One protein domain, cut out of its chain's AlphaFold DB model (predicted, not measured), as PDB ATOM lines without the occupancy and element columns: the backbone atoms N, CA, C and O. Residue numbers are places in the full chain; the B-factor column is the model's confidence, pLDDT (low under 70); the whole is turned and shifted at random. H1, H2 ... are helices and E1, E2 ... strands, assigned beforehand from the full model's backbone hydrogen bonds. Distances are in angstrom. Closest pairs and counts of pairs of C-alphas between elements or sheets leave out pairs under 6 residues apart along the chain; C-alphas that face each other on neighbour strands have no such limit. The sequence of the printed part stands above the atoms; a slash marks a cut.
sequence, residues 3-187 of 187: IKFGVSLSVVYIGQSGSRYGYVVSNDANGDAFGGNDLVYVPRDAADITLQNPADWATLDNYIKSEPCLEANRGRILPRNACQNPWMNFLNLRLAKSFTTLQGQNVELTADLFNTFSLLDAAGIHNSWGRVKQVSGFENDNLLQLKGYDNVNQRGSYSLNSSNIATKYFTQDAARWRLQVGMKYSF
ATOM      1  N   ILE A   3     -42.546 -17.433  15.775       51.38
ATOM      2  CA  ILE A   3     -43.356 -16.215  15.856       51.38
ATOM      3  C   ILE A   3     -44.690 -16.614  16.491       51.38
ATOM      4  O   ILE A   3     -45.253 -17.651  16.147       51.38
ATOM      5  N   LYS A   4     -45.202 -15.772  17.400       54.41
ATOM      6  CA  LYS A   4     -46.297 -15.992  18.377       54.41
ATOM      7  C   LYS A   4     -47.683 -16.443  17.843       54.41
ATOM      8  O   LYS A   4     -48.671 -16.328  18.554       54.41
ATOM      9  N   PHE A   5     -47.780 -16.971  16.625       73.19
ATOM     10  CA  PHE A   5     -49.015 -17.359  15.940       73.19
ATOM     11  C   PHE A   5     -48.946 -18.751  15.287       73.19
ATOM     12  O   PHE A   5     -49.710 -19.007  14.360       73.19
ATOM     13  N   GLY A   6     -48.026 -19.634  15.687       84.44
ATOM     14  CA  GLY A   6     -47.809 -20.912  14.990       84.44
ATOM     15  C   GLY A   6     -47.219 -20.708  13.593       84.44
ATOM     16  O   GLY A   6     -47.559 -21.429  12.660       84.44
ATOM     17  N   VAL A   7     -46.408 -19.659  13.419       91.50
ATOM     18  CA  VAL A   7     -45.665 -19.383  12.186       91.50
ATOM     19  C   VAL A   7     -44.194 -19.613  12.471       91.50
ATOM     20  O   VAL A   7     -43.626 -18.968  13.353       91.50
ATOM     21  N   SER A   8     -43.570 -20.472  11.675       92.62
ATOM     22  CA  SER A   8     -42.139 -20.721  11.733       92.62
ATOM     23  C   SER A   8     -41.488 -20.317  10.419       92.62
ATOM     24  O   SER A   8     -41.908 -20.729   9.337       92.62
ATOM     25  N   LEU A   9     -40.445 -19.499  10.532       94.25
ATOM     26  CA  LEU A   9     -39.540 -19.181   9.437       94.25
ATOM     27  C   LEU A   9     -38.195 -19.850   9.707       94.25
ATOM     28  O   LEU A   9     -37.580 -19.628  10.761       94.25
ATOM     29  N   SER A  10     -37.735 -20.629   8.732       95.62
ATOM     30  CA  SER A  10     -36.396 -21.213   8.707       95.62
ATOM     31  C   SER A  10     -35.610 -20.681   7.516       95.62
ATOM     32  O   SER A  10     -36.138 -20.545   6.413       95.62
ATOM     33  N   VAL A  11     -34.337 -20.388   7.764       96.44
ATOM     34  CA  VAL A  11     -33.392 -19.872   6.775       96.44
ATOM     35  C   VAL A  11     -32.144 -20.731   6.847       96.44
ATOM     36  O   VAL A  11     -31.589 -20.919   7.928       96.44
ATOM     37  N   VAL A  12     -31.705 -21.243   5.703       96.56
ATOM     38  CA  VAL A  12     -30.460 -22.000   5.582       96.56
ATOM     39  C   VAL A  12     -29.623 -21.361   4.489       96.56
ATOM     40  O   VAL A  12     -30.048 -21.289   3.338       96.56
ATOM     41  N   TYR A  13     -28.428 -20.910   4.853       94.94
ATOM     42  CA  TYR A  13     -27.423 -20.437   3.912       94.94
ATOM     43  C   TYR A  13     -26.311 -21.476   3.785       94.94
ATOM     44  O   TYR A  13     -25.834 -22.007   4.788       94.94
ATOM     45  N   ILE A  14     -25.907 -21.764   2.550       92.94
ATOM     46  CA  ILE A  14     -24.844 -22.712   2.223       92.94
ATOM     47  C   ILE A  14     -23.825 -21.982   1.353       92.94
ATOM     48  O   ILE A  14     -24.137 -21.580   0.232       92.94
ATOM     49  N   GLY A  15     -22.609 -21.838   1.872       92.38
ATOM     50  CA  GLY A  15     -21.440 -21.420   1.106       92.38
ATOM     51  C   GLY A  15     -20.573 -22.633   0.798       92.38
ATOM     52  O   GLY A  15     -20.165 -23.346   1.715       92.38
ATOM     53  N   GLN A  16     -20.282 -22.870  -0.478       89.88
ATOM     54  CA  GLN A  16     -19.436 -23.977  -0.915       89.88
ATOM     55  C   GLN A  16     -18.302 -23.452  -1.795       89.88
ATOM     56  O   GLN A  16     -18.531 -22.714  -2.755       89.88
ATOM     57  N   SER A  17     -17.072 -23.871  -1.497       89.75
ATOM     58  CA  SER A  17     -15.933 -23.593  -2.366       89.75
ATOM     59  C   SER A  17     -16.128 -24.257  -3.729       89.75
ATOM     60  O   SER A  17     -16.540 -25.418  -3.793       89.75
ATOM     61  N   GLY A  18     -15.784 -23.562  -4.812       88.06
ATOM     62  CA  GLY A  18     -15.864 -24.136  -6.150       88.06
ATOM     63  C   GLY A  18     -14.926 -25.329  -6.334       88.06
ATOM     64  O   GLY A  18     -13.884 -25.436  -5.672       88.06
ATOM     65  N   SER A  19     -15.304 -26.228  -7.244       88.69
ATOM     66  CA  SER A  19     -14.474 -27.364  -7.645       88.69
ATOM     67  C   SER A  19     -13.145 -26.895  -8.237       88.69
ATOM     68  O   SER A  19     -13.043 -25.801  -8.800       88.69
ATOM     69  N   ARG A  20     -12.111 -27.724  -8.096       91.50
ATOM     70  CA  ARG A  20     -10.808 -27.470  -8.711       91.50
ATOM     71  C   ARG A  20     -10.793 -27.946 -10.162       91.50
ATOM     72  O   ARG A  20     -11.555 -28.838 -10.519       91.50
ATOM     73  N   TYR A  21      -9.942 -27.328 -10.969       92.44
ATOM     74  CA  TYR A  21      -9.724 -27.690 -12.369       92.44
ATOM     75  C   TYR A  21      -8.289 -27.353 -12.800       92.44
ATOM     76  O   TYR A  21      -7.549 -26.681 -12.073       92.44
ATOM     77  N   GLY A  22      -7.881 -27.832 -13.971       93.31
ATOM     78  CA  GLY A  22      -6.629 -27.458 -14.627       93.31
ATOM     79  C   GLY A  22      -6.859 -26.977 -16.054       93.31
ATOM     80  O   GLY A  22      -7.765 -27.452 -16.733       93.31
ATOM     81  N   TYR A  23      -6.024 -26.052 -16.519       94.38
ATOM     82  CA  TYR A  23      -5.964 -25.721 -17.937       94.38
ATOM     83  C   TYR A  23      -5.143 -26.762 -18.684       94.38
ATOM     84  O   TYR A  23      -4.042 -27.119 -18.253       94.38
ATOM     85  N   VAL A  24      -5.681 -27.230 -19.803       94.38
ATOM     86  CA  VAL A  24      -5.094 -28.281 -20.624       94.38
ATOM     87  C   VAL A  24      -4.825 -27.821 -22.049       94.38
ATOM     88  O   VAL A  24      -5.369 -26.821 -22.528       94.38
ATOM     89  N   VAL A  25      -3.977 -28.593 -22.711       94.50
ATOM     90  CA  VAL A  25      -3.761 -28.592 -24.143       94.50
ATOM     91  C   VAL A  25      -4.660 -29.664 -24.765       94.50
ATOM     92  O   VAL A  25      -4.690 -30.806 -24.314       94.50
ATOM     93  N   SER A  26      -5.405 -29.309 -25.807       91.44
ATOM     94  CA  SER A  26      -6.089 -30.286 -26.656       91.44
ATOM     95  C   SER A  26      -5.145 -30.986 -27.616       91.44
ATOM     96  O   SER A  26      -4.196 -30.373 -28.111       91.44
ATOM     97  N   ASN A  27      -5.529 -32.210 -27.985       91.88
ATOM     98  CA  ASN A  27      -4.677 -33.233 -28.597       91.88
ATOM     99  C   ASN A  27      -3.650 -33.781 -27.595       91.88
ATOM    100  O   ASN A  27      -3.711 -33.454 -26.413       91.88
ATOM    101  N   ASP A  28      -2.791 -34.669 -28.078       91.12
ATOM    102  CA  ASP A  28      -1.780 -35.383 -27.303       91.12
ATOM    103  C   ASP A  28      -0.455 -34.604 -27.349       91.12
ATOM    104  O   ASP A  28       0.273 -34.630 -28.343       91.12
ATOM    105  N   ALA A  29      -0.202 -33.817 -26.308       91.56
ATOM    106  CA  ALA A  29       1.002 -33.016 -26.139       91.56
ATOM    107  C   ALA A  29       2.110 -33.743 -25.371       91.56
ATOM    108  O   ALA A  29       3.269 -33.341 -25.498       91.56
ATOM    109  N   ASN A  30       1.782 -34.781 -24.596       91.88
ATOM    110  CA  ASN A  30       2.758 -35.556 -23.830       91.88
ATOM    111  C   ASN A  30       3.202 -36.868 -24.527       91.88
ATOM    112  O   ASN A  30       4.190 -37.468 -24.104       91.88
ATOM    113  N   GLY A  31       2.525 -37.277 -25.604       90.62
ATOM    114  CA  GLY A  31       2.814 -38.467 -26.403       90.62
ATOM    115  C   GLY A  31       2.250 -39.783 -25.849       90.62
ATOM    116  O   GLY A  31       2.745 -40.844 -26.233       90.62
ATOM    117  N   ASP A  32       1.276 -39.749 -24.936       92.88
ATOM    118  CA  ASP A  32       0.699 -40.934 -24.283       92.88
ATOM    119  C   ASP A  32      -0.535 -41.516 -25.000       92.88
ATOM    120  O   ASP A  32      -1.136 -42.481 -24.519       92.88
ATOM    121  N   ALA A  33      -0.869 -40.978 -26.178       90.50
ATOM    122  CA  ALA A  33      -2.034 -41.309 -26.993       90.50
ATOM    123  C   ALA A  33      -3.398 -40.935 -26.379       90.50
ATOM    124  O   ALA A  33      -4.438 -41.339 -26.913       90.50
ATOM    125  N   PHE A  34      -3.425 -40.117 -25.324       86.62
ATOM    126  CA  PHE A  34      -4.634 -39.505 -24.784       86.62
ATOM    127  C   PHE A  34      -4.584 -37.987 -24.953       86.62
ATOM    128  O   PHE A  34      -3.684 -37.302 -24.495       86.62
ATOM    129  N   GLY A  35      -5.587 -37.441 -25.643       87.00
ATOM    130  CA  GLY A  35      -5.696 -36.000 -25.842       87.00
ATOM    131  C   GLY A  35      -6.620 -35.327 -24.831       87.00
ATOM    132  O   GLY A  35      -7.620 -35.902 -24.400       87.00
ATOM    133  N   GLY A  36      -6.352 -34.054 -24.527       82.88
ATOM    134  CA  GLY A  36      -7.268 -33.208 -23.743       82.88
ATOM    135  C   GLY A  36      -7.207 -33.405 -22.222       82.88
ATOM    136  O   GLY A  36      -8.069 -32.911 -21.488       82.88
ATOM    137  N   ASN A  37      -6.191 -34.108 -21.732       90.06
ATOM    138  CA  ASN A  37      -5.832 -34.252 -20.318       90.06
ATOM    139  C   ASN A  37      -4.453 -33.651 -19.991       90.06
ATOM    140  O   ASN A  37      -4.104 -33.579 -18.809       90.06
ATOM    141  N   ASP A  38      -3.713 -33.189 -20.996       94.62
ATOM    142  CA  ASP A  38      -2.364 -32.652 -20.845       94.62
ATOM    143  C   ASP A  38      -2.359 -31.245 -20.289       94.62
ATOM    144  O   ASP A  38      -2.909 -30.331 -20.887       94.62
ATOM    145  N   LEU A  39      -1.719 -31.048 -19.141       95.31
ATOM    146  CA  LEU A  39      -1.686 -29.750 -18.477       95.31
ATOM    147  C   LEU A  39      -0.860 -28.742 -19.274       95.31
ATOM    148  O   LEU A  39       0.199 -29.055 -19.817       95.31
ATOM    149  N   VAL A  40      -1.343 -27.504 -19.310       95.88
ATOM    150  CA  VAL A  40      -0.673 -26.436 -20.045       95.88
ATOM    151  C   VAL A  40       0.657 -26.076 -19.375       95.88
ATOM    152  O   VAL A  40       0.737 -25.909 -18.157       95.88
ATOM    153  N   TYR A  41       1.709 -25.917 -20.175       96.88
ATOM    154  CA  TYR A  41       2.868 -25.135 -19.762       96.88
ATOM    155  C   TYR A  41       2.483 -23.656 -19.792       96.88
ATOM    156  O   TYR A  41       2.037 -23.167 -20.829       96.88
ATOM    157  N   VAL A  42       2.625 -22.946 -18.672       98.12
ATOM    158  CA  VAL A  42       2.301 -21.516 -18.625       98.12
ATOM    159  C   VAL A  42       3.535 -20.717 -19.060       98.12
ATOM    160  O   VAL A  42       4.519 -20.686 -18.319       98.12
ATOM    161  N   PRO A  43       3.524 -20.058 -20.228       98.06
ATOM    162  CA  PRO A  43       4.699 -19.356 -20.731       98.06
ATOM    163  C   PRO A  43       5.072 -18.136 -19.883       98.06
ATOM    164  O   PRO A  43       4.210 -17.397 -19.399       98.06
ATOM    165  N   ARG A  44       6.378 -17.894 -19.729       97.69
ATOM    166  CA  ARG A  44       6.905 -16.670 -19.097       97.69
ATOM    167  C   ARG A  44       6.673 -15.449 -19.976       97.69
ATOM    168  O   ARG A  44       6.210 -14.424 -19.486       97.69
ATOM    169  N   ASP A  45       6.963 -15.596 -21.262       97.75
ATOM    170  CA  ASP A  45       6.904 -14.556 -22.280       97.75
ATOM    171  C   ASP A  45       6.671 -15.165 -23.679       97.75
ATOM    172  O   ASP A  45       6.559 -16.386 -23.834       97.75
ATOM    173  N   ALA A  46       6.591 -14.310 -24.702       97.12
ATOM    174  CA  ALA A  46       6.332 -14.716 -26.083       97.12
ATOM    175  C   ALA A  46       7.412 -15.636 -26.672       97.12
ATOM    176  O   ALA A  46       7.122 -16.384 -27.599       97.12
ATOM    177  N   ALA A  47       8.649 -15.590 -26.164       96.19
ATOM    178  CA  ALA A  47       9.733 -16.453 -26.628       96.19
ATOM    179  C   ALA A  47       9.682 -17.847 -25.981       96.19
ATOM    180  O   ALA A  47      10.368 -18.773 -26.423       96.19
ATOM    181  N   ASP A  48       8.861 -18.025 -24.946       96.31
ATOM    182  CA  ASP A  48       8.713 -19.263 -24.181       96.31
ATOM    183  C   ASP A  48       7.641 -20.209 -24.757       96.31
ATOM    184  O   ASP A  48       7.486 -21.337 -24.299       96.31
ATOM    185  N   ILE A  49       6.936 -19.797 -25.814       97.62
ATOM    186  CA  ILE A  49       5.899 -20.584 -26.491       97.62
ATOM    187  C   ILE A  49       5.916 -20.339 -28.000       97.62
ATOM    188  O   ILE A  49       6.117 -19.218 -28.450       97.62
ATOM    189  N   THR A  50       5.636 -21.377 -28.790       97.81
ATOM    190  CA  THR A  50       5.374 -21.205 -30.223       97.81
ATOM    191  C   THR A  50       3.868 -21.165 -30.458       97.81
ATOM    192  O   THR A  50       3.185 -22.178 -30.308       97.81
ATOM    193  N   LEU A  51       3.350 -20.002 -30.853       97.56
ATOM    194  CA  LEU A  51       1.957 -19.838 -31.273       97.56
ATOM    195  C   LEU A  51       1.849 -19.868 -32.801       97.56
ATOM    196  O   LEU A  51       2.656 -19.254 -33.493       97.56
ATOM    197  N   GLN A  52       0.826 -20.545 -33.324       96.88
ATOM    198  CA  GLN A  52       0.501 -20.562 -34.759       96.88
ATOM    199  C   GLN A  52       0.252 -19.150 -35.297       96.88
ATOM    200  O   GLN A  52       0.673 -18.816 -36.401       96.88
ATOM    201  N   ASN A  53      -0.399 -18.314 -34.488       96.38
ATOM    202  CA  ASN A  53      -0.526 -16.887 -34.718       96.38
ATOM    203  C   ASN A  53       0.197 -16.129 -33.591       96.38
ATOM    204  O   ASN A  53      -0.337 -16.042 -32.484       96.38
ATOM    205  N   PRO A  54       1.383 -15.548 -33.841       96.00
ATOM    206  CA  PRO A  54       2.115 -14.787 -32.827       96.00
ATOM    207  C   PRO A  54       1.327 -13.610 -32.229       96.00
ATOM    208  O   PRO A  54       1.575 -13.231 -31.087       96.00
ATOM    209  N   ALA A  55       0.352 -13.049 -32.959       95.75
ATOM    210  CA  ALA A  55      -0.491 -11.964 -32.454       95.75
ATOM    211  C   ALA A  55      -1.399 -12.396 -31.284       95.75
ATOM    212  O   ALA A  55      -1.786 -11.556 -30.470       95.75
ATOM    213  N   ASP A  56      -1.682 -13.698 -31.144       96.12
ATOM    214  CA  ASP A  56      -2.487 -14.236 -30.040       96.12
ATOM    215  C   ASP A  56      -1.764 -14.137 -28.688       96.12
ATOM    216  O   ASP A  56      -2.403 -14.263 -27.639       96.12
ATOM    217  N   TRP A  57      -0.450 -13.870 -28.689       97.19
ATOM    218  CA  TRP A  57       0.342 -13.717 -27.470       97.19
ATOM    219  C   TRP A  57      -0.251 -12.674 -26.523       97.19
ATOM    220  O   TRP A  57      -0.375 -12.938 -25.331       97.19
ATOM    221  N   ALA A  58      -0.662 -11.511 -27.035       96.38
ATOM    222  CA  ALA A  58      -1.212 -10.451 -26.193       96.38
ATOM    223  C   ALA A  58      -2.486 -10.911 -25.464       96.38
ATOM    224  O   ALA A  58      -2.670 -10.625 -24.281       96.38
ATOM    225  N   THR A  59      -3.346 -11.665 -26.151       95.75
ATOM    226  CA  THR A  59      -4.568 -12.235 -25.571       95.75
ATOM    227  C   THR A  59      -4.237 -13.294 -24.523       95.75
ATOM    228  O   THR A  59      -4.785 -13.249 -23.422       95.75
ATOM    229  N   LEU A  60      -3.322 -14.216 -24.837       96.44
ATOM    230  CA  LEU A  60      -2.894 -15.266 -23.913       96.44
ATOM    231  C   LEU A  60      -2.233 -14.683 -22.658       96.44
ATOM    232  O   LEU A  60      -2.584 -15.072 -21.549       96.44
ATOM    233  N   ASP A  61      -1.312 -13.736 -22.814       97.38
ATOM    234  CA  ASP A  61      -0.589 -13.123 -21.701       97.38
ATOM    235  C   ASP A  61      -1.527 -12.343 -20.773       97.38
ATOM    236  O   ASP A  61      -1.446 -12.469 -19.551       97.38
ATOM    237  N   ASN A  62      -2.470 -11.587 -21.345       96.12
ATOM    238  CA  ASN A  62      -3.509 -10.914 -20.569       96.12
ATOM    239  C   ASN A  62      -4.403 -11.915 -19.828       96.12
ATOM    240  O   ASN A  62      -4.744 -11.683 -18.669       96.12
ATOM    241  N   TYR A  63      -4.748 -13.038 -20.465       95.25
ATOM    242  CA  TYR A  63      -5.529 -14.087 -19.819       95.25
ATOM    243  C   TYR A  63      -4.769 -14.718 -18.648       95.25
ATOM    244  O   TYR A  63      -5.304 -14.771 -17.543       95.25
ATOM    245  N   ILE A  64      -3.501 -15.095 -18.839       96.31
ATOM    246  CA  ILE A  64      -2.637 -15.629 -17.773       96.31
ATOM    247  C   ILE A  64      -2.577 -14.660 -16.584       96.31
ATOM    248  O   ILE A  64      -2.798 -15.093 -15.457       96.31
ATOM    249  N   LYS A  65      -2.380 -13.354 -16.822       96.69
ATOM    250  CA  LYS A  65      -2.356 -12.330 -15.753       96.69
ATOM    251  C   LYS A  65      -3.683 -12.207 -15.012       96.69
ATOM    252  O   LYS A  65      -3.699 -11.908 -13.820       96.69
ATOM    253  N   SER A  66      -4.796 -12.396 -15.718       93.88
ATOM    254  CA  SER A  66      -6.137 -12.332 -15.130       93.88
ATOM    255  C   SER A  66      -6.489 -13.562 -14.284       93.88
ATOM    256  O   SER A  66      -7.414 -13.501 -13.475       93.88
ATOM    257  N   GLU A  67      -5.734 -14.655 -14.426       93.25
ATOM    258  CA  GLU A  67      -5.973 -15.937 -13.769       93.25
ATOM    259  C   GLU A  67      -4.886 -16.246 -12.728       93.25
ATOM    260  O   GLU A  67      -3.811 -16.733 -13.085       93.25
ATOM    261  N   PRO A  68      -5.148 -16.065 -11.418       94.94
ATOM    262  CA  PRO A  68      -4.127 -16.232 -10.381       94.94
ATOM    263  C   PRO A  68      -3.427 -17.596 -10.390       94.94
ATOM    264  O   PRO A  68      -2.237 -17.685 -10.095       94.94
ATOM    265  N   CYS A  69      -4.149 -18.669 -10.740       95.25
ATOM    266  CA  CYS A  69      -3.562 -20.003 -10.837       95.25
ATOM    267  C   CYS A  69      -2.610 -20.152 -12.030       95.25
ATOM    268  O   CYS A  69      -1.634 -20.889 -11.915       95.25
ATOM    269  N   LEU A  70      -2.863 -19.472 -13.153       96.75
ATOM    270  CA  LEU A  70      -1.952 -19.467 -14.293       96.75
ATOM    271  C   LEU A  70      -0.749 -18.578 -13.983       96.75
ATOM    272  O   LEU A  70       0.383 -19.044 -14.076       96.75
ATOM    273  N   GLU A  71      -0.983 -17.351 -13.518       97.56
ATOM    274  CA  GLU A  71       0.079 -16.395 -13.192       97.56
ATOM    275  C   GLU A  71       1.089 -16.970 -12.186       97.56
ATOM    276  O   GLU A  71       2.298 -16.919 -12.408       97.56
ATOM    277  N   ALA A  72       0.611 -17.626 -11.121       97.81
ATOM    278  CA  ALA A  72       1.474 -18.272 -10.130       97.81
ATOM    279  C   ALA A  72       2.334 -19.419 -10.704       97.81
ATOM    280  O   ALA A  72       3.336 -19.816 -10.097       97.81
ATOM    281  N   ASN A  73       1.954 -19.966 -11.860       98.06
ATOM    282  CA  ASN A  73       2.601 -21.103 -12.507       98.06
ATOM    283  C   ASN A  73       3.342 -20.743 -13.800       98.06
ATOM    284  O   ASN A  73       3.749 -21.655 -14.513       98.06
ATOM    285  N   ARG A  74       3.605 -19.458 -14.078       97.88
ATOM    286  CA  ARG A  74       4.497 -19.068 -15.184       97.88
ATOM    287  C   ARG A  74       5.841 -19.797 -15.124       97.88
ATOM    288  O   ARG A  74       6.439 -19.948 -14.060       97.88
ATOM    289  N   GLY A  75       6.322 -20.220 -16.290       97.81
ATOM    290  CA  GLY A  75       7.588 -20.926 -16.469       97.81
ATOM    291  C   GLY A  75       7.564 -22.406 -16.104       97.81
ATOM    292  O   GLY A  75       8.627 -23.013 -15.986       97.81
ATOM    293  N   ARG A  76       6.388 -22.999 -15.882       97.25
ATOM    294  CA  ARG A  76       6.248 -24.420 -15.540       97.25
ATOM    295  C   ARG A  76       4.937 -24.999 -16.053       97.25
ATOM    296  O   ARG A  76       4.008 -24.282 -16.419       97.25
ATOM    297  N   ILE A  77       4.882 -26.326 -16.065       96.50
ATOM    298  CA  ILE A  77       3.646 -27.070 -16.300       96.50
ATOM    299  C   ILE A  77       2.711 -26.821 -15.118       96.50
ATOM    300  O   ILE A  77       3.115 -26.937 -13.958       96.50
ATOM    301  N   LEU A  78       1.467 -26.457 -15.420       97.06
ATOM    302  CA  LEU A  78       0.435 -26.229 -14.423       97.06
ATOM    303  C   LEU A  78       0.200 -27.520 -13.617       97.06
ATOM    304  O   LEU A  78      -0.037 -28.563 -14.221       97.06
ATOM    305  N   PRO A  79       0.214 -27.494 -12.273       96.19
ATOM    306  CA  PRO A  79      -0.163 -28.663 -11.486       96.19
ATOM    307  C   PRO A  79      -1.631 -29.047 -11.713       96.19
ATOM    308  O   PRO A  79      -2.496 -28.185 -11.897       96.19
ATOM    309  N   ARG A  80      -1.947 -30.345 -11.641       92.81
ATOM    310  CA  ARG A  80      -3.339 -30.806 -11.736       92.81
ATOM    311  C   ARG A  80      -4.175 -30.162 -10.631       92.81
ATOM    312  O   ARG A  80      -3.746 -30.113  -9.480       92.81
ATOM    313  N   ASN A  81      -5.377 -29.694 -10.975       92.62
ATOM    314  CA  ASN A  81      -6.316 -29.084 -10.028       92.62
ATOM    315  C   ASN A  81      -5.771 -27.822  -9.314       92.62
ATOM    316  O   ASN A  81      -6.217 -27.467  -8.216       92.62
ATOM    317  N   ALA A  82      -4.810 -27.128  -9.936       94.06
ATOM    318  CA  ALA A  82      -4.240 -25.887  -9.411       94.06
ATOM    319  C   ALA A  82      -5.238 -24.718  -9.409       94.06
ATOM    320  O   ALA A  82      -5.174 -23.860  -8.528       94.06
ATOM    321  N   CYS A  83      -6.163 -24.682 -10.368       93.44
ATOM    322  CA  CYS A  83      -7.177 -23.641 -10.465       93.44
ATOM    323  C   CYS A  83      -8.423 -24.005  -9.655       93.44
ATOM    324  O   CYS A  83      -8.697 -25.177  -9.391       93.44
ATOM    325  N   GLN A  84      -9.184 -22.990  -9.245       91.50
ATOM    326  CA  GLN A  84     -10.390 -23.168  -8.442       91.50
ATOM    327  C   GLN A  84     -11.542 -22.335  -9.000       91.50
ATOM    328  O   GLN A  84     -11.374 -21.160  -9.323       91.50
ATOM    329  N   ASN A  85     -12.715 -22.956  -9.121       89.94
ATOM    330  CA  ASN A  85     -13.939 -22.254  -9.479       89.94
ATOM    331  C   ASN A  85     -14.359 -21.276  -8.359       89.94
ATOM    332  O   ASN A  85     -14.048 -21.508  -7.186       89.94
ATOM    333  N   PRO A  86     -15.092 -20.197  -8.683       88.88
ATOM    334  CA  PRO A  86     -15.633 -19.285  -7.682       88.88
ATOM    335  C   PRO A  86     -16.493 -19.997  -6.633       88.88
ATOM    336  O   PRO A  86     -17.053 -21.066  -6.871       88.88
ATOM    337  N   TRP A  87     -16.635 -19.360  -5.473       89.50
ATOM    338  CA  TRP A  87     -17.567 -19.815  -4.448       89.50
ATOM    339  C   TRP A  87     -19.007 -19.810  -4.956       89.50
ATOM    340  O   TRP A  87     -19.435 -18.896  -5.664       89.50
ATOM    341  N   MET A  88     -19.750 -20.828  -4.542       89.06
ATOM    342  CA  MET A  88     -21.176 -20.974  -4.793       89.06
ATOM    343  C   MET A  88     -21.945 -20.679  -3.513       89.06
ATOM    344  O   MET A  88     -21.513 -21.042  -2.416       89.06
ATOM    345  N   ASN A  89     -23.095 -20.030  -3.668       89.81
ATOM    346  CA  ASN A  89     -23.926 -19.583  -2.563       89.81
ATOM    347  C   ASN A  89     -25.359 -20.034  -2.800       89.81
ATOM    348  O   ASN A  89     -25.920 -19.786  -3.864       89.81
ATOM    349  N   PHE A  90     -25.960 -20.650  -1.790       91.25
ATOM    350  CA  PHE A  90     -27.356 -21.057  -1.826       91.25
ATOM    351  C   PHE A  90     -28.069 -20.522  -0.596       91.25
ATOM    352  O   PHE A  90     -27.556 -20.599   0.521       91.25
ATOM    353  N   LEU A  91     -29.269 -20.001  -0.810       94.12
ATOM    354  CA  LEU A  91     -30.179 -19.603   0.253       94.12
ATOM    355  C   LEU A  91     -31.450 -20.427   0.110       94.12
ATOM    356  O   LEU A  91     -32.068 -20.410  -0.949       94.12
ATOM    357  N   ASN A  92     -31.829 -21.142   1.159       95.56
ATOM    358  CA  ASN A  92     -33.082 -21.879   1.224       95.56
ATOM    359  C   ASN A  92     -33.951 -21.276   2.321       95.56
ATOM    360  O   ASN A  92     -33.475 -21.010   3.430       95.56
ATOM    361  N   LEU A  93     -35.224 -21.079   2.009       96.81
ATOM    362  CA  LEU A  93     -36.214 -20.531   2.923       96.81
ATOM    363  C   LEU A  93     -37.334 -21.543   3.112       96.81
ATOM    364  O   LEU A  93     -37.793 -22.147   2.150       96.81
ATOM    365  N   ARG A  94     -37.809 -21.687   4.344       96.56
ATOM    366  CA  ARG A  94     -39.023 -22.441   4.649       96.56
ATOM    367  C   ARG A  94     -39.945 -21.586   5.488       96.56
ATOM    368  O   ARG A  94     -39.548 -21.117   6.556       96.56
ATOM    369  N   LEU A  95     -41.175 -21.439   5.022       96.06
ATOM    370  CA  LEU A  95     -42.273 -20.878   5.790       96.06
ATOM    371  C   LEU A  95     -43.224 -22.008   6.168       96.06
ATOM    372  O   LEU A  95     -43.695 -22.738   5.299       96.06
ATOM    373  N   ALA A  96     -43.509 -22.143   7.456       95.50
ATOM    374  CA  ALA A  96     -44.489 -23.083   7.972       95.50
ATOM    375  C   ALA A  96     -45.547 -22.340   8.785       95.50
ATOM    376  O   ALA A  96     -45.236 -21.413   9.538       95.50
ATOM    377  N   LYS A  97     -46.798 -22.761   8.630       93.56
ATOM    378  CA  LYS A  97     -47.937 -22.276   9.397       93.56
ATOM    379  C   LYS A  97     -48.693 -23.471   9.955       93.56
ATOM    380  O   LYS A  97     -49.272 -24.242   9.196       93.56
ATOM    381  N   SER A  98     -48.712 -23.578  11.272       91.25
ATOM    382  CA  SER A  98     -49.482 -24.576  12.001       91.25
ATOM    383  C   SER A  98     -50.829 -23.992  12.430       91.25
ATOM    384  O   SER A  98     -50.937 -22.823  12.819       91.25
ATOM    385  N   PHE A  99     -51.860 -24.823  12.358       87.56
ATOM    386  CA  PHE A  99     -53.226 -24.543  12.762       87.56
ATOM    387  C   PHE A  99     -53.650 -25.634  13.739       87.56
ATOM    388  O   PHE A  99     -53.895 -26.774  13.343       87.56
ATOM    389  N   THR A 100     -53.762 -25.278  15.016       81.75
ATOM    390  CA  THR A 100     -54.388 -26.158  16.001       81.75
ATOM    391  C   THR A 100     -55.882 -26.203  15.712       81.75
ATOM    392  O   THR A 100     -56.564 -25.179  15.772       81.75
ATOM    393  N   THR A 101     -56.378 -27.378  15.342       75.06
ATOM    394  CA  THR A 101     -57.797 -27.610  15.078       75.06
ATOM    395  C   THR A 101     -58.493 -28.086  16.356       75.06
ATOM    396  O   THR A 101     -57.988 -27.931  17.469       75.06
ATOM    397  N   LEU A 102     -59.699 -28.636  16.226       74.62
ATOM    398  CA  LEU A 102     -60.457 -29.152  17.361       74.62
ATOM    399  C   LEU A 102     -59.802 -30.426  17.919       74.62
ATOM    400  O   LEU A 102     -59.231 -31.218  17.174       74.62
ATOM    401  N   GLN A 103     -59.929 -30.632  19.233       79.00
ATOM    402  CA  GLN A 103     -59.547 -31.877  19.920       79.00
ATOM    403  C   GLN A 103     -58.051 -32.254  19.839       79.00
ATOM    404  O   GLN A 103     -57.722 -33.430  19.762       79.00
ATOM    405  N   GLY A 104     -57.135 -31.278  19.869       75.75
ATOM    406  CA  GLY A 104     -55.682 -31.538  19.923       75.75
ATOM    407  C   GLY A 104     -55.023 -31.838  18.572       75.75
ATOM    408  O   GLY A 104     -53.801 -31.811  18.471       75.75
ATOM    409  N   GLN A 105     -55.828 -32.012  17.523       86.69
ATOM    410  CA  GLN A 105     -55.364 -32.195  16.153       86.69
ATOM    411  C   GLN A 105     -54.652 -30.936  15.623       86.69
ATOM    412  O   GLN A 105     -54.970 -29.805  16.005       86.69
ATOM    413  N   ASN A 106     -53.701 -31.124  14.707       88.25
ATOM    414  CA  ASN A 106     -52.916 -30.038  14.121       88.25
ATOM    415  C   ASN A 106     -52.726 -30.238  12.611       88.25
ATOM    416  O   ASN A 106     -52.398 -31.334  12.153       88.25
ATOM    417  N   VAL A 107     -52.894 -29.158  11.847       92.06
ATOM    418  CA  VAL A 107     -52.571 -29.085  10.417       92.06
ATOM    419  C   VAL A 107     -51.424 -28.100  10.236       92.06
ATOM    420  O   VAL A 107     -51.518 -26.958  10.667       92.06
ATOM    421  N   GLU A 108     -50.360 -28.499   9.554       93.12
ATOM    422  CA  GLU A 108     -49.261 -27.616   9.171       93.12
ATOM    423  C   GLU A 108     -49.192 -27.485   7.652       93.12
ATOM    424  O   GLU A 108     -49.101 -28.483   6.938       93.12
ATOM    425  N   LEU A 109     -49.210 -26.247   7.165       95.81
ATOM    426  CA  LEU A 109     -48.928 -25.904   5.776       95.81
ATOM    427  C   LEU A 109     -47.500 -25.384   5.663       95.81
ATOM    428  O   LEU A 109     -47.043 -24.615   6.508       95.81
ATOM    429  N   THR A 110     -46.805 -25.793   4.611       96.94
ATOM    430  CA  THR A 110     -45.380 -25.511   4.419       96.94
ATOM    431  C   THR A 110     -45.115 -25.055   2.995       96.94
ATOM    432  O   THR A 110     -45.723 -25.562   2.052       96.94
ATOM    433  N   ALA A 111     -44.209 -24.095   2.851       97.75
ATOM    434  CA  ALA A 111     -43.656 -23.650   1.584       97.75
ATOM    435  C   ALA A 111     -42.130 -23.593   1.714       97.75
ATOM    436  O   ALA A 111     -41.594 -22.768   2.458       97.75
ATOM    437  N   ASP A 112     -41.444 -24.480   1.001       97.12
ATOM    438  CA  ASP A 112     -39.991 -24.581   0.933       97.12
ATOM    439  C   ASP A 112     -39.507 -23.994  -0.397       97.12
ATOM    440  O   ASP A 112     -39.799 -24.515  -1.477       97.12
ATOM    441  N   LEU A 113     -38.763 -22.894  -0.329       96.00
ATOM    442  CA  LEU A 113     -38.115 -22.259  -1.465       96.00
ATOM    443  C   LEU A 113     -36.622 -22.591  -1.448       96.00
ATOM    444  O   LEU A 113     -35.862 -22.081  -0.624       96.00
ATOM    445  N   PHE A 114     -36.202 -23.417  -2.397       94.19
ATOM    446  CA  PHE A 114     -34.809 -23.785  -2.600       94.19
ATOM    447  C   PHE A 114     -34.134 -22.841  -3.588       94.19
ATOM    448  O   PHE A 114     -34.699 -22.517  -4.636       94.19
ATOM    449  N   ASN A 115     -32.898 -22.463  -3.267       91.81
ATOM    450  CA  ASN A 115     -32.066 -21.550  -4.039       91.81
ATOM    451  C   ASN A 115     -32.757 -20.205  -4.338       91.81
ATOM    452  O   ASN A 115     -32.898 -19.770  -5.482       91.81
ATOM    453  N   THR A 116     -33.200 -19.531  -3.278       93.31
ATOM    454  CA  THR A 116     -33.832 -18.210  -3.311       93.31
ATOM    455  C   THR A 116     -32.978 -17.170  -4.032       93.31
ATOM    456  O   THR A 116     -33.538 -16.328  -4.723       93.31
ATOM    457  N   PHE A 117     -31.644 -17.230  -3.946       92.25
ATOM    458  CA  PHE A 117     -30.787 -16.305  -4.696       92.25
ATOM    459  C   PHE A 117     -31.026 -16.376  -6.205       92.25
ATOM    460  O   PHE A 117     -31.081 -15.339  -6.858       92.25
ATOM    461  N   SER A 118     -31.264 -17.567  -6.752       90.25
ATOM    462  CA  SER A 118     -31.609 -17.715  -8.165       90.25
ATOM    463  C   SER A 118     -32.996 -17.197  -8.513       90.25
ATOM    464  O   SER A 118     -33.201 -16.713  -9.624       90.25
ATOM    465  N   LEU A 119     -33.953 -17.269  -7.581       90.94
ATOM    466  CA  LEU A 119     -35.251 -16.618  -7.760       90.94
ATOM    467  C   LEU A 119     -35.084 -15.093  -7.800       90.94
ATOM    468  O   LEU A 119     -35.663 -14.447  -8.666       90.94
ATOM    469  N   LEU A 120     -34.284 -14.524  -6.892       90.12
ATOM    470  CA  LEU A 120     -34.011 -13.082  -6.852       90.12
ATOM    471  C   LEU A 120     -33.290 -12.604  -8.118       90.12
ATOM    472  O   LEU A 120     -33.638 -11.547  -8.645       90.12
ATOM    473  N   ASP A 121     -32.346 -13.403  -8.622       87.19
ATOM    474  CA  ASP A 121     -31.679 -13.159  -9.900       87.19
ATOM    475  C   ASP A 121     -32.682 -13.173 -11.068       87.19
ATOM    476  O   ASP A 121     -32.685 -12.264 -11.898       87.19
ATOM    477  N   ALA A 122     -33.577 -14.166 -11.115       85.94
ATOM    478  CA  ALA A 122     -34.617 -14.258 -12.143       85.94
ATOM    479  C   ALA A 122     -35.657 -13.125 -12.052       85.94
ATOM    480  O   ALA A 122     -36.193 -12.695 -13.071       85.94
ATOM    481  N   ALA A 123     -35.928 -12.629 -10.844       87.44
ATOM    482  CA  ALA A 123     -36.828 -11.507 -10.590       87.44
ATOM    483  C   ALA A 123     -36.180 -10.132 -10.849       87.44
ATOM    484  O   ALA A 123     -36.847  -9.111 -10.695       87.44
ATOM    485  N   GLY A 124     -34.891 -10.083 -11.211       85.19
ATOM    486  CA  GLY A 124     -34.165  -8.842 -11.492       85.19
ATOM    487  C   GLY A 124     -33.851  -7.990 -10.258       85.19
ATOM    488  O   GLY A 124     -33.460  -6.835 -10.404       85.19
ATOM    489  N   ILE A 125     -34.014  -8.536  -9.048       83.44
ATOM    490  CA  ILE A 125     -33.773  -7.814  -7.786       83.44
ATOM    491  C   ILE A 125     -32.270  -7.650  -7.540       83.44
ATOM    492  O   ILE A 125     -31.815  -6.621  -7.047       83.44
ATOM    493  N   HIS A 126     -31.493  -8.667  -7.897       69.69
ATOM    494  CA  HIS A 126     -30.040  -8.618  -7.893       69.69
ATOM    495  C   HIS A 126     -29.520  -9.410  -9.092       69.69
ATOM    496  O   HIS A 126     -30.263 -10.178  -9.687       69.69
ATOM    497  N   ASN A 127     -28.265  -9.214  -9.489       68.31
ATOM    498  CA  ASN A 127     -27.680  -9.968 -10.589       68.31
ATOM    499  C   ASN A 127     -26.492 -10.784 -10.077       68.31
ATOM    500  O   ASN A 127     -25.483 -10.209  -9.670       68.31
ATOM    501  N   SER A 128     -26.599 -12.113 -10.143       74.62
ATOM    502  CA  SER A 128     -25.543 -13.128  -9.984       74.62
ATOM    503  C   SER A 128     -25.318 -13.783  -8.614       74.62
ATOM    504  O   SER A 128     -24.308 -14.472  -8.456       74.62
ATOM    505  N   TRP A 129     -26.233 -13.661  -7.651       79.19
ATOM    506  CA  TRP A 129     -26.084 -14.351  -6.357       79.19
ATOM    507  C   TRP A 129     -26.370 -15.852  -6.419       79.19
ATOM    508  O   TRP A 129     -25.760 -16.617  -5.675       79.19
ATOM    509  N   GLY A 130     -27.282 -16.274  -7.295       76.25
ATOM    510  CA  GLY A 130     -27.708 -17.670  -7.432       76.25
ATOM    511  C   GLY A 130     -26.956 -18.444  -8.512       76.25
ATOM    512  O   GLY A 130     -27.226 -19.623  -8.752       76.25
ATOM    513  N   ARG A 131     -26.011 -17.792  -9.202       81.31
ATOM    514  CA  ARG A 131     -25.269 -18.406 -10.308       81.31
ATOM    515  C   ARG A 131     -24.221 -19.383  -9.789       81.31
ATOM    516  O   ARG A 131     -23.285 -19.006  -9.089       81.31
ATOM    517  N   VAL A 132     -24.319 -20.624 -10.248       84.19
ATOM    518  CA  VAL A 132     -23.253 -21.623 -10.132       84.19
ATOM    519  C   VAL A 132     -22.293 -21.424 -11.299       84.19
ATOM    520  O   VAL A 132     -22.649 -21.731 -12.431       84.19
ATOM    521  N   LYS A 133     -21.106 -20.870 -11.038       84.31
ATOM    522  CA  LYS A 133     -20.080 -20.606 -12.059       84.31
ATOM    523  C   LYS A 133     -19.069 -21.748 -12.098       84.31
ATOM    524  O   LYS A 133     -18.337 -21.939 -11.130       84.31
ATOM    525  N   GLN A 134     -19.000 -22.458 -13.220       84.25
ATOM    526  CA  GLN A 134     -18.037 -23.539 -13.426       84.25
ATOM    527  C   GLN A 134     -17.363 -23.405 -14.793       84.25
ATOM    528  O   GLN A 134     -18.041 -23.089 -15.771       84.25
ATOM    529  N   VAL A 135     -16.044 -23.614 -14.848       80.38
ATOM    530  CA  VAL A 135     -15.266 -23.440 -16.086       80.38
ATOM    531  C   VAL A 135     -15.491 -24.557 -17.106       80.38
ATOM    532  O   VAL A 135     -15.611 -24.295 -18.297       80.38
ATOM    533  N   SER A 136     -15.662 -25.798 -16.659       73.00
ATOM    534  CA  SER A 136     -16.090 -26.887 -17.536       73.00
ATOM    535  C   SER A 136     -16.924 -27.909 -16.772       73.00
ATOM    536  O   SER A 136     -16.947 -27.915 -15.542       73.00
ATOM    537  N   GLY A 137     -17.629 -28.788 -17.489       64.25
ATOM    538  CA  GLY A 137     -18.360 -29.902 -16.874       64.25
ATOM    539  C   GLY A 137     -17.457 -30.958 -16.218       64.25
ATOM    540  O   GLY A 137     -17.978 -31.877 -15.593       64.25
ATOM    541  N   PHE A 138     -16.130 -30.838 -16.351       69.31
ATOM    542  CA  PHE A 138     -15.141 -31.788 -15.841       69.31
ATOM    543  C   PHE A 138     -13.941 -31.064 -15.193       69.31
ATOM    544  O   PHE A 138     -13.992 -29.866 -14.931       69.31
ATOM    545  N   GLU A 139     -12.861 -31.784 -14.889       78.12
ATOM    546  CA  GLU A 139     -11.678 -31.247 -14.191       78.12
ATOM    547  C   GLU A 139     -10.701 -30.468 -15.095       78.12
ATOM    548  O   GLU A 139      -9.677 -29.980 -14.617       78.12
ATOM    549  N   ASN A 140     -10.992 -30.332 -16.394       87.50
ATOM    550  CA  ASN A 140     -10.089 -29.723 -17.373       87.50
ATOM    551  C   ASN A 140     -10.779 -28.592 -18.155       87.50
ATOM    552  O   ASN A 140     -11.924 -28.756 -18.579       87.50
ATOM    553  N   ASP A 141     -10.073 -27.487 -18.399       90.38
ATOM    554  CA  ASP A 141     -10.463 -26.443 -19.354       90.38
ATOM    555  C   ASP A 141      -9.421 -26.292 -20.463       90.38
ATOM    556  O   ASP A 141      -8.226 -26.189 -20.208       90.38
ATOM    557  N   ASN A 142      -9.864 -26.288 -21.711       90.88
ATOM    558  CA  ASN A 142      -8.982 -26.299 -22.866       90.88
ATOM    559  C   ASN A 142      -8.506 -24.888 -23.241       90.88
ATOM    560  O   ASN A 142      -9.239 -24.142 -23.892       90.88
ATOM    561  N   LEU A 143      -7.263 -24.552 -22.895       93.31
ATOM    562  CA  LEU A 143      -6.684 -23.235 -23.173       93.31
ATOM    563  C   LEU A 143      -5.962 -23.176 -24.521       93.31
ATOM    564  O   LEU A 143      -6.062 -22.186 -25.246       93.31
ATOM    565  N   LEU A 144      -5.220 -24.230 -24.850       95.06
ATOM    566  CA  LEU A 144      -4.385 -24.307 -26.044       95.06
ATOM    567  C   LEU A 144      -4.708 -25.571 -26.825       95.06
ATOM    568  O   LEU A 144      -5.102 -26.579 -26.262       95.06
ATOM    569  N   GLN A 145      -4.471 -25.563 -28.126       95.19
ATOM    570  CA  GLN A 145      -4.530 -26.771 -28.939       95.19
ATOM    571  C   GLN A 145      -3.178 -27.000 -29.596       95.19
ATOM    572  O   GLN A 145      -2.670 -26.099 -30.262       95.19
ATOM    573  N   LEU A 146      -2.608 -28.196 -29.444       95.75
ATOM    574  CA  LEU A 146      -1.396 -28.571 -30.168       95.75
ATOM    575  C   LEU A 146      -1.721 -28.711 -31.662       95.75
ATOM    576  O   LEU A 146      -2.634 -29.446 -32.043       95.75
ATOM    577  N   LYS A 147      -0.980 -27.996 -32.509       96.06
ATOM    578  CA  LYS A 147      -1.163 -27.973 -33.970       96.06
ATOM    579  C   LYS A 147       0.008 -28.564 -34.739       96.06
ATOM    580  O   LYS A 147      -0.172 -28.976 -35.880       96.06
ATOM    581  N   GLY A 148       1.186 -28.622 -34.130       94.88
ATOM    582  CA  GLY A 148       2.367 -29.193 -34.759       94.88
ATOM    583  C   GLY A 148       3.600 -29.054 -33.884       94.88
ATOM    584  O   GLY A 148       3.493 -28.829 -32.679       94.88
ATOM    585  N   TYR A 149       4.766 -29.161 -34.510       95.19
ATOM    586  CA  TYR A 149       6.061 -29.091 -33.844       95.19
ATOM    587  C   TYR A 149       6.926 -27.996 -34.473       95.19
ATOM    588  O   TYR A 149       7.071 -27.921 -35.694       95.19
ATOM    589  N   ASP A 150       7.488 -27.138 -33.631       95.75
ATOM    590  CA  ASP A 150       8.471 -26.130 -33.997       95.75
ATOM    591  C   ASP A 150       9.869 -26.754 -33.971       95.75
ATOM    592  O   ASP A 150      10.454 -26.970 -32.909       95.75
ATOM    593  N   ASN A 151      10.418 -27.031 -35.155       96.25
ATOM    594  CA  ASN A 151      11.750 -27.620 -35.297       96.25
ATOM    595  C   ASN A 151      12.890 -26.659 -34.929       96.25
ATOM    596  O   ASN A 151      13.986 -27.118 -34.615       96.25
ATOM    597  N   VAL A 152      12.671 -25.343 -34.969       95.19
ATOM    598  CA  VAL A 152      13.714 -24.366 -34.622       95.19
ATOM    599  C   VAL A 152      13.886 -24.334 -33.112       95.19
ATOM    600  O   VAL A 152      14.999 -24.430 -32.602       95.19
ATOM    601  N   ASN A 153      12.766 -24.257 -32.397       94.94
ATOM    602  CA  ASN A 153      12.752 -24.124 -30.946       94.94
ATOM    603  C   ASN A 153      12.547 -25.448 -30.193       94.94
ATOM    604  O   ASN A 153      12.450 -25.420 -28.964       94.94
ATOM    605  N   GLN A 154      12.461 -26.569 -30.921       94.88
ATOM    606  CA  GLN A 154      12.300 -27.939 -30.415       94.88
ATOM    607  C   GLN A 154      11.154 -28.073 -29.400       94.88
ATOM    608  O   GLN A 154      11.337 -28.558 -28.284       94.88
ATOM    609  N   ARG A 155       9.966 -27.583 -29.770       94.06
ATOM    610  CA  ARG A 155       8.784 -27.562 -28.893       94.06
ATOM    611  C   ARG A 155       7.478 -27.686 -29.667       94.06
ATOM    612  O   ARG A 155       7.444 -27.490 -30.879       94.06
ATOM    613  N   GLY A 156       6.383 -27.968 -28.964       95.12
ATOM    614  CA  GLY A 156       5.045 -27.932 -29.553       95.12
ATOM    615  C   GLY A 156       4.683 -26.540 -30.080       95.12
ATOM    616  O   GLY A 156       5.079 -25.518 -29.517       95.12
ATOM    617  N   SER A 157       3.919 -26.503 -31.168       96.69
ATOM    618  CA  SER A 157       3.319 -25.288 -31.709       96.69
ATOM    619  C   SER A 157       1.814 -25.310 -31.473       96.69
ATOM    620  O   SER A 157       1.141 -26.286 -31.816       96.69
ATOM    621  N   TYR A 158       1.287 -24.240 -30.883       97.38
ATOM    622  CA  TYR A 158      -0.057 -24.207 -30.315       97.38
ATOM    623  C   TYR A 158      -0.931 -23.124 -30.950       97.38
ATOM    624  O   TYR A 158      -0.451 -22.062 -31.330       97.38
ATOM    625  N   SER A 159      -2.237 -23.359 -31.029       96.44
ATOM    626  CA  SER A 159      -3.227 -22.302 -31.264       96.44
ATOM    627  C   SER A 159      -3.981 -21.988 -29.977       96.44
ATOM    628  O   SER A 159      -4.299 -22.902 -29.214       96.44
ATOM    629  N   LEU A 160      -4.307 -20.715 -29.760       95.25
ATOM    630  CA  LEU A 160      -5.110 -20.283 -28.620       95.25
ATOM    631  C   LEU A 160      -6.578 -20.687 -28.805       95.25
ATOM    632  O   LEU A 160      -7.165 -20.433 -29.857       95.25
ATOM    633  N   ASN A 161      -7.197 -21.272 -27.780       90.69
ATOM    634  CA  ASN A 161      -8.641 -21.493 -27.772       90.69
ATOM    635  C   ASN A 161      -9.367 -20.240 -27.248       90.69
ATOM    636  O   ASN A 161      -9.695 -20.121 -26.067       90.69
ATOM    637  N   SER A 162      -9.616 -19.282 -28.142       78.88
ATOM    638  CA  SER A 162     -10.242 -17.999 -27.794       78.88
ATOM    639  C   SER A 162     -11.696 -18.124 -27.316       78.88
ATOM    640  O   SER A 162     -12.167 -17.272 -26.561       78.88
ATOM    641  N   SER A 163     -12.407 -19.195 -27.684       75.12
ATOM    642  CA  SER A 163     -13.792 -19.431 -27.252       75.12
ATOM    643  C   SER A 163     -13.905 -19.693 -25.747       75.12
ATOM    644  O   SER A 163     -14.822 -19.170 -25.106       75.12
ATOM    645  N   ASN A 164     -12.954 -20.434 -25.170       71.31
ATOM    646  CA  ASN A 164     -12.930 -20.742 -23.733       71.31
ATOM    647  C   ASN A 164     -12.525 -19.522 -22.892       71.31
ATOM    648  O   ASN A 164     -13.010 -19.336 -21.780       71.31
ATOM    649  N   ILE A 165     -11.715 -18.625 -23.462       75.62
ATOM    650  CA  ILE A 165     -11.376 -17.335 -22.848       75.62
ATOM    651  C   ILE A 165     -12.604 -16.415 -22.798       75.62
ATOM    652  O   ILE A 165     -12.873 -15.793 -21.772       75.62
ATOM    653  N   ALA A 166     -13.372 -16.348 -23.891       63.75
ATOM    654  CA  ALA A 166     -14.551 -15.488 -23.987       63.75
ATOM    655  C   ALA A 166     -15.721 -15.964 -23.106       63.75
ATOM    656  O   ALA A 166     -16.471 -15.144 -22.575       63.75
ATOM    657  N   THR A 167     -15.869 -17.280 -22.924       65.94
ATOM    658  CA  THR A 167     -16.994 -17.888 -22.195       65.94
ATOM    659  C   THR A 167     -16.488 -18.722 -21.022       65.94
ATOM    660  O   THR A 167     -16.722 -19.922 -20.952       65.94
ATOM    661  N   LYS A 168     -15.773 -18.079 -20.087       71.06
ATOM    662  CA  LYS A 168     -15.095 -18.786 -18.991       71.06
ATOM    663  C   LYS A 168     -16.036 -19.577 -18.081       71.06
ATOM    664  O   LYS A 168     -15.643 -20.623 -17.602       71.06
ATOM    665  N   TYR A 169     -17.228 -19.072 -17.763       78.62
ATOM    666  CA  TYR A 169     -18.125 -19.730 -16.806       78.62
ATOM    667  C   TYR A 169     -19.452 -20.098 -17.448       78.62
ATOM    668  O   TYR A 169     -20.143 -19.238 -17.997       78.62
ATOM    669  N   PHE A 170     -19.865 -21.344 -17.248       72.25
ATOM    670  CA  PHE A 170     -21.199 -21.818 -17.587       72.25
ATOM    671  C   PHE A 170     -22.055 -21.899 -16.326       72.25
ATOM    672  O   PHE A 170     -21.555 -22.207 -15.240       72.25
ATOM    673  N   THR A 171     -23.347 -21.587 -16.466       66.50
ATOM    674  CA  THR A 171     -24.317 -21.744 -15.375       66.50
ATOM    675  C   THR A 171     -24.925 -23.135 -15.455       66.50
ATOM    676  O   THR A 171     -25.520 -23.489 -16.467       66.50
ATOM    677  N   GLN A 172     -24.753 -23.922 -14.396       67.62
ATOM    678  CA  GLN A 172     -25.298 -25.277 -14.303       67.62
ATOM    679  C   GLN A 172     -26.780 -25.270 -13.914       67.62
ATOM    680  O   GLN A 172     -27.248 -24.364 -13.225       67.62
ATOM    681  N   ASP A 173     -27.494 -26.347 -14.248       65.94
ATOM    682  CA  ASP A 173     -28.892 -26.568 -13.841       65.94
ATOM    683  C   ASP A 173     -29.103 -26.542 -12.321       65.94
ATOM    684  O   ASP A 173     -30.191 -26.220 -11.842       65.94
ATOM    685  N   ALA A 174     -28.044 -26.806 -11.553       67.44
ATOM    686  CA  ALA A 174     -28.018 -26.651 -10.102       67.44
ATOM    687  C   ALA A 174     -28.368 -25.221  -9.632       67.44
ATOM    688  O   ALA A 174     -28.791 -25.030  -8.493       67.44
ATOM    689  N   ALA A 175     -28.243 -24.216 -10.504       76.12
ATOM    690  CA  ALA A 175     -28.619 -22.836 -10.227       76.12
ATOM    691  C   ALA A 175     -30.135 -22.574 -10.317       76.12
ATOM    692  O   ALA A 175     -30.547 -21.432 -10.170       76.12
ATOM    693  N   ARG A 176     -30.999 -23.561 -10.576       86.81
ATOM    694  CA  ARG A 176     -32.453 -23.325 -10.656       86.81
ATOM    695  C   ARG A 176     -33.073 -23.160  -9.262       86.81
ATOM    696  O   ARG A 176     -32.720 -23.879  -8.327       86.81
ATOM    697  N   TRP A 177     -34.035 -22.245  -9.132       91.81
ATOM    698  CA  TRP A 177     -34.879 -22.155  -7.936       91.81
ATOM    699  C   TRP A 177     -36.006 -23.193  -7.998       91.81
ATOM    700  O   TRP A 177     -36.445 -23.582  -9.083       91.81
ATOM    701  N   ARG A 178     -36.472 -23.663  -6.838       93.56
ATOM    702  CA  ARG A 178     -37.603 -24.603  -6.743       93.56
ATOM    703  C   ARG A 178     -38.494 -24.240  -5.567       93.56
ATOM    704  O   ARG A 178     -37.983 -24.024  -4.474       93.56
ATOM    705  N   LEU A 179     -39.806 -24.221  -5.787       96.00
ATOM    706  CA  LEU A 179     -40.806 -24.098  -4.730       96.00
ATOM    707  C   LEU A 179     -41.474 -25.456  -4.508       96.00
ATOM    708  O   LEU A 179     -41.984 -26.057  -5.453       96.00
ATOM    709  N   GLN A 180     -41.492 -25.916  -3.263       97.12
ATOM    710  CA  GLN A 180     -42.226 -27.096  -2.828       97.12
ATOM    711  C   GLN A 180     -43.261 -26.677  -1.787       97.12
ATOM    712  O   GLN A 180     -42.949 -25.946  -0.852       97.12
ATOM    713  N   VAL A 181     -44.499 -27.136  -1.952       97.50
ATOM    714  CA  VAL A 181     -45.588 -26.888  -1.002       97.50
ATOM    715  C   VAL A 181     -45.988 -28.219  -0.382       97.50
ATOM    716  O   VAL A 181     -46.068 -29.229  -1.082       97.50
ATOM    717  N   GLY A 182     -46.222 -28.229   0.926       96.56
ATOM    718  CA  GLY A 182     -46.559 -29.438   1.668       96.56
ATOM    719  C   GLY A 182     -47.614 -29.196   2.736       96.56
ATOM    720  O   GLY A 182     -47.765 -28.081   3.239       96.56
ATOM    721  N   MET A 183     -48.309 -30.268   3.104       95.44
ATOM    722  CA  MET A 183     -49.253 -30.301   4.215       95.44
ATOM    723  C   MET A 183     -48.930 -31.493   5.112       95.44
ATOM    724  O   MET A 183     -48.711 -32.601   4.623       95.44
ATOM    725  N   LYS A 184     -48.930 -31.274   6.424       93.44
ATOM    726  CA  LYS A 184     -48.810 -32.316   7.442       93.44
ATOM    727  C   LYS A 184     -50.023 -32.257   8.361       93.44
ATOM    728  O   LYS A 184     -50.437 -31.177   8.764       93.44
ATOM    729  N   TYR A 185     -50.555 -33.417   8.715       91.88
ATOM    730  CA  TYR A 185     -51.620 -33.560   9.701       91.88
ATOM    731  C   TYR A 185     -51.147 -34.472  10.837       91.88
ATOM    732  O   TYR A 185     -50.472 -35.471  10.577       91.88
ATOM    733  N   SER A 186     -51.455 -34.116  12.082       89.31
ATOM    734  CA  SER A 186     -51.117 -34.903  13.275       89.31
ATOM    735  C   SER A 186     -52.255 -34.904  14.294       89.31
ATOM    736  O   SER A 186     -52.979 -33.912  14.403       89.31
ATOM    737  N   PHE A 187     -52.371 -36.014  15.026       86.38
ATOM    738  CA  PHE A 187     -53.360 -36.261  16.079       86.38
ATOM    739  C   PHE A 187     -52.818 -35.911  17.463       86.38
ATOM    740  O   PHE A 187     -51.590 -36.082  17.658       86.38
TER     741      PHE A 187
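This is residues 3 to 187 of the 187 residues of an uncharacterized protein of Bacteriodetes bacterium 13_1_20CM_4_60_6 (UniProt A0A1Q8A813). The model is a long rod in two parts: a strongly twisted blade of four long antiparallel strands, E1, E3, E4 and E7, and a loop-rich head built round the small twisted sheet E2, E5 and E6, with H1, H2 and H4 in it. Four links, E1 to E2, H2 to E3, H3 to E5 and H4 to E7, run between blade and head, and the short helix H3 packs on the blade, chiefly on E3. The printed part has 185 residues, with named elements in the order E1 E2 H1 H2 E3 E4 H3 E5 E6 H4 E7; the class is mixed, helices and strands. The blade's order is E1, E3, E4, E7, and the head's mixed sheet has the order E2, E5, E6. The whole is extended, with a radius of gyration of the C-alphas of 25.1 A and spans of 91 by 34 by 23 A.

E1, residues 7 to 16, begins at C-alpha 7 (-45.665, -19.383, 12.186) and is 29.7 A long. E2 is residues 20 to 26, H1 residues 54 to 66, 19.7 A long, and H2 residues 68 to 71. E3, residues 88 to 100, is 39.5 A long, and E4, residues 106 to 114, 25.4 A. H3 is residues 116 to 122. E5, residues 140 to 150, bends by 59 degrees at residue 147; E6 is residues 155 to 160 and H4 residues 162 to 166. E7, residues 178 to 186, is 26.3 A long and ends at C-alpha 186 (-51.117, -34.903, 13.275).

E1 and E3 are antiparallel at 165 degrees, with N 10 and O 94 at 2.9 A. The hairpin E3 and E4 has N 97 and O 109 at 2.8 A. E4 and edge strand E7 are antiparallel, with N 110 and O 182 at 2.8 A. H3 is on this sheet at a height of 7.3 A, only just over none of its strands, with 2 of its C-alphas falling on E3; the closest C-alphas of H3 and E3 are Thr 116 and Leu 91, 5.3 A. E2 and E5 are parallel at 27 degrees, with N 24 and O 141 at 2.8 A. The hairpin E5 and E6 has N 145 and O 159 at 2.9 A. H1 and H4 only graze that sheet; H2, only just on it with 5 pairs of C-alphas within 10 A, only grazes it too. H1, with residues 64 to 65 alone, and H2 only just touch, only at the corner, with 3 pairs within 8 A; the closest C-alphas are Ile 64 and Leu 70, 5.2 A. Every O i to N i+4 pair is within hydrogen-bond range in H3 and H4, and 7 of 9 in H1; H2 is too short for one.

The C-alphas farthest apart, of Gln 103 and Val 152, are 91.6 A apart. The printed part has no cut. The links E2 to H1, H2 to E3, H3 to E5 and H4 to E7 are long. Mean pLDDT of the printed part is 89.6; it is under 70 at residues 3 to 4, 126 to 127, 137 to 138, 166 to 167 and 171 to 174.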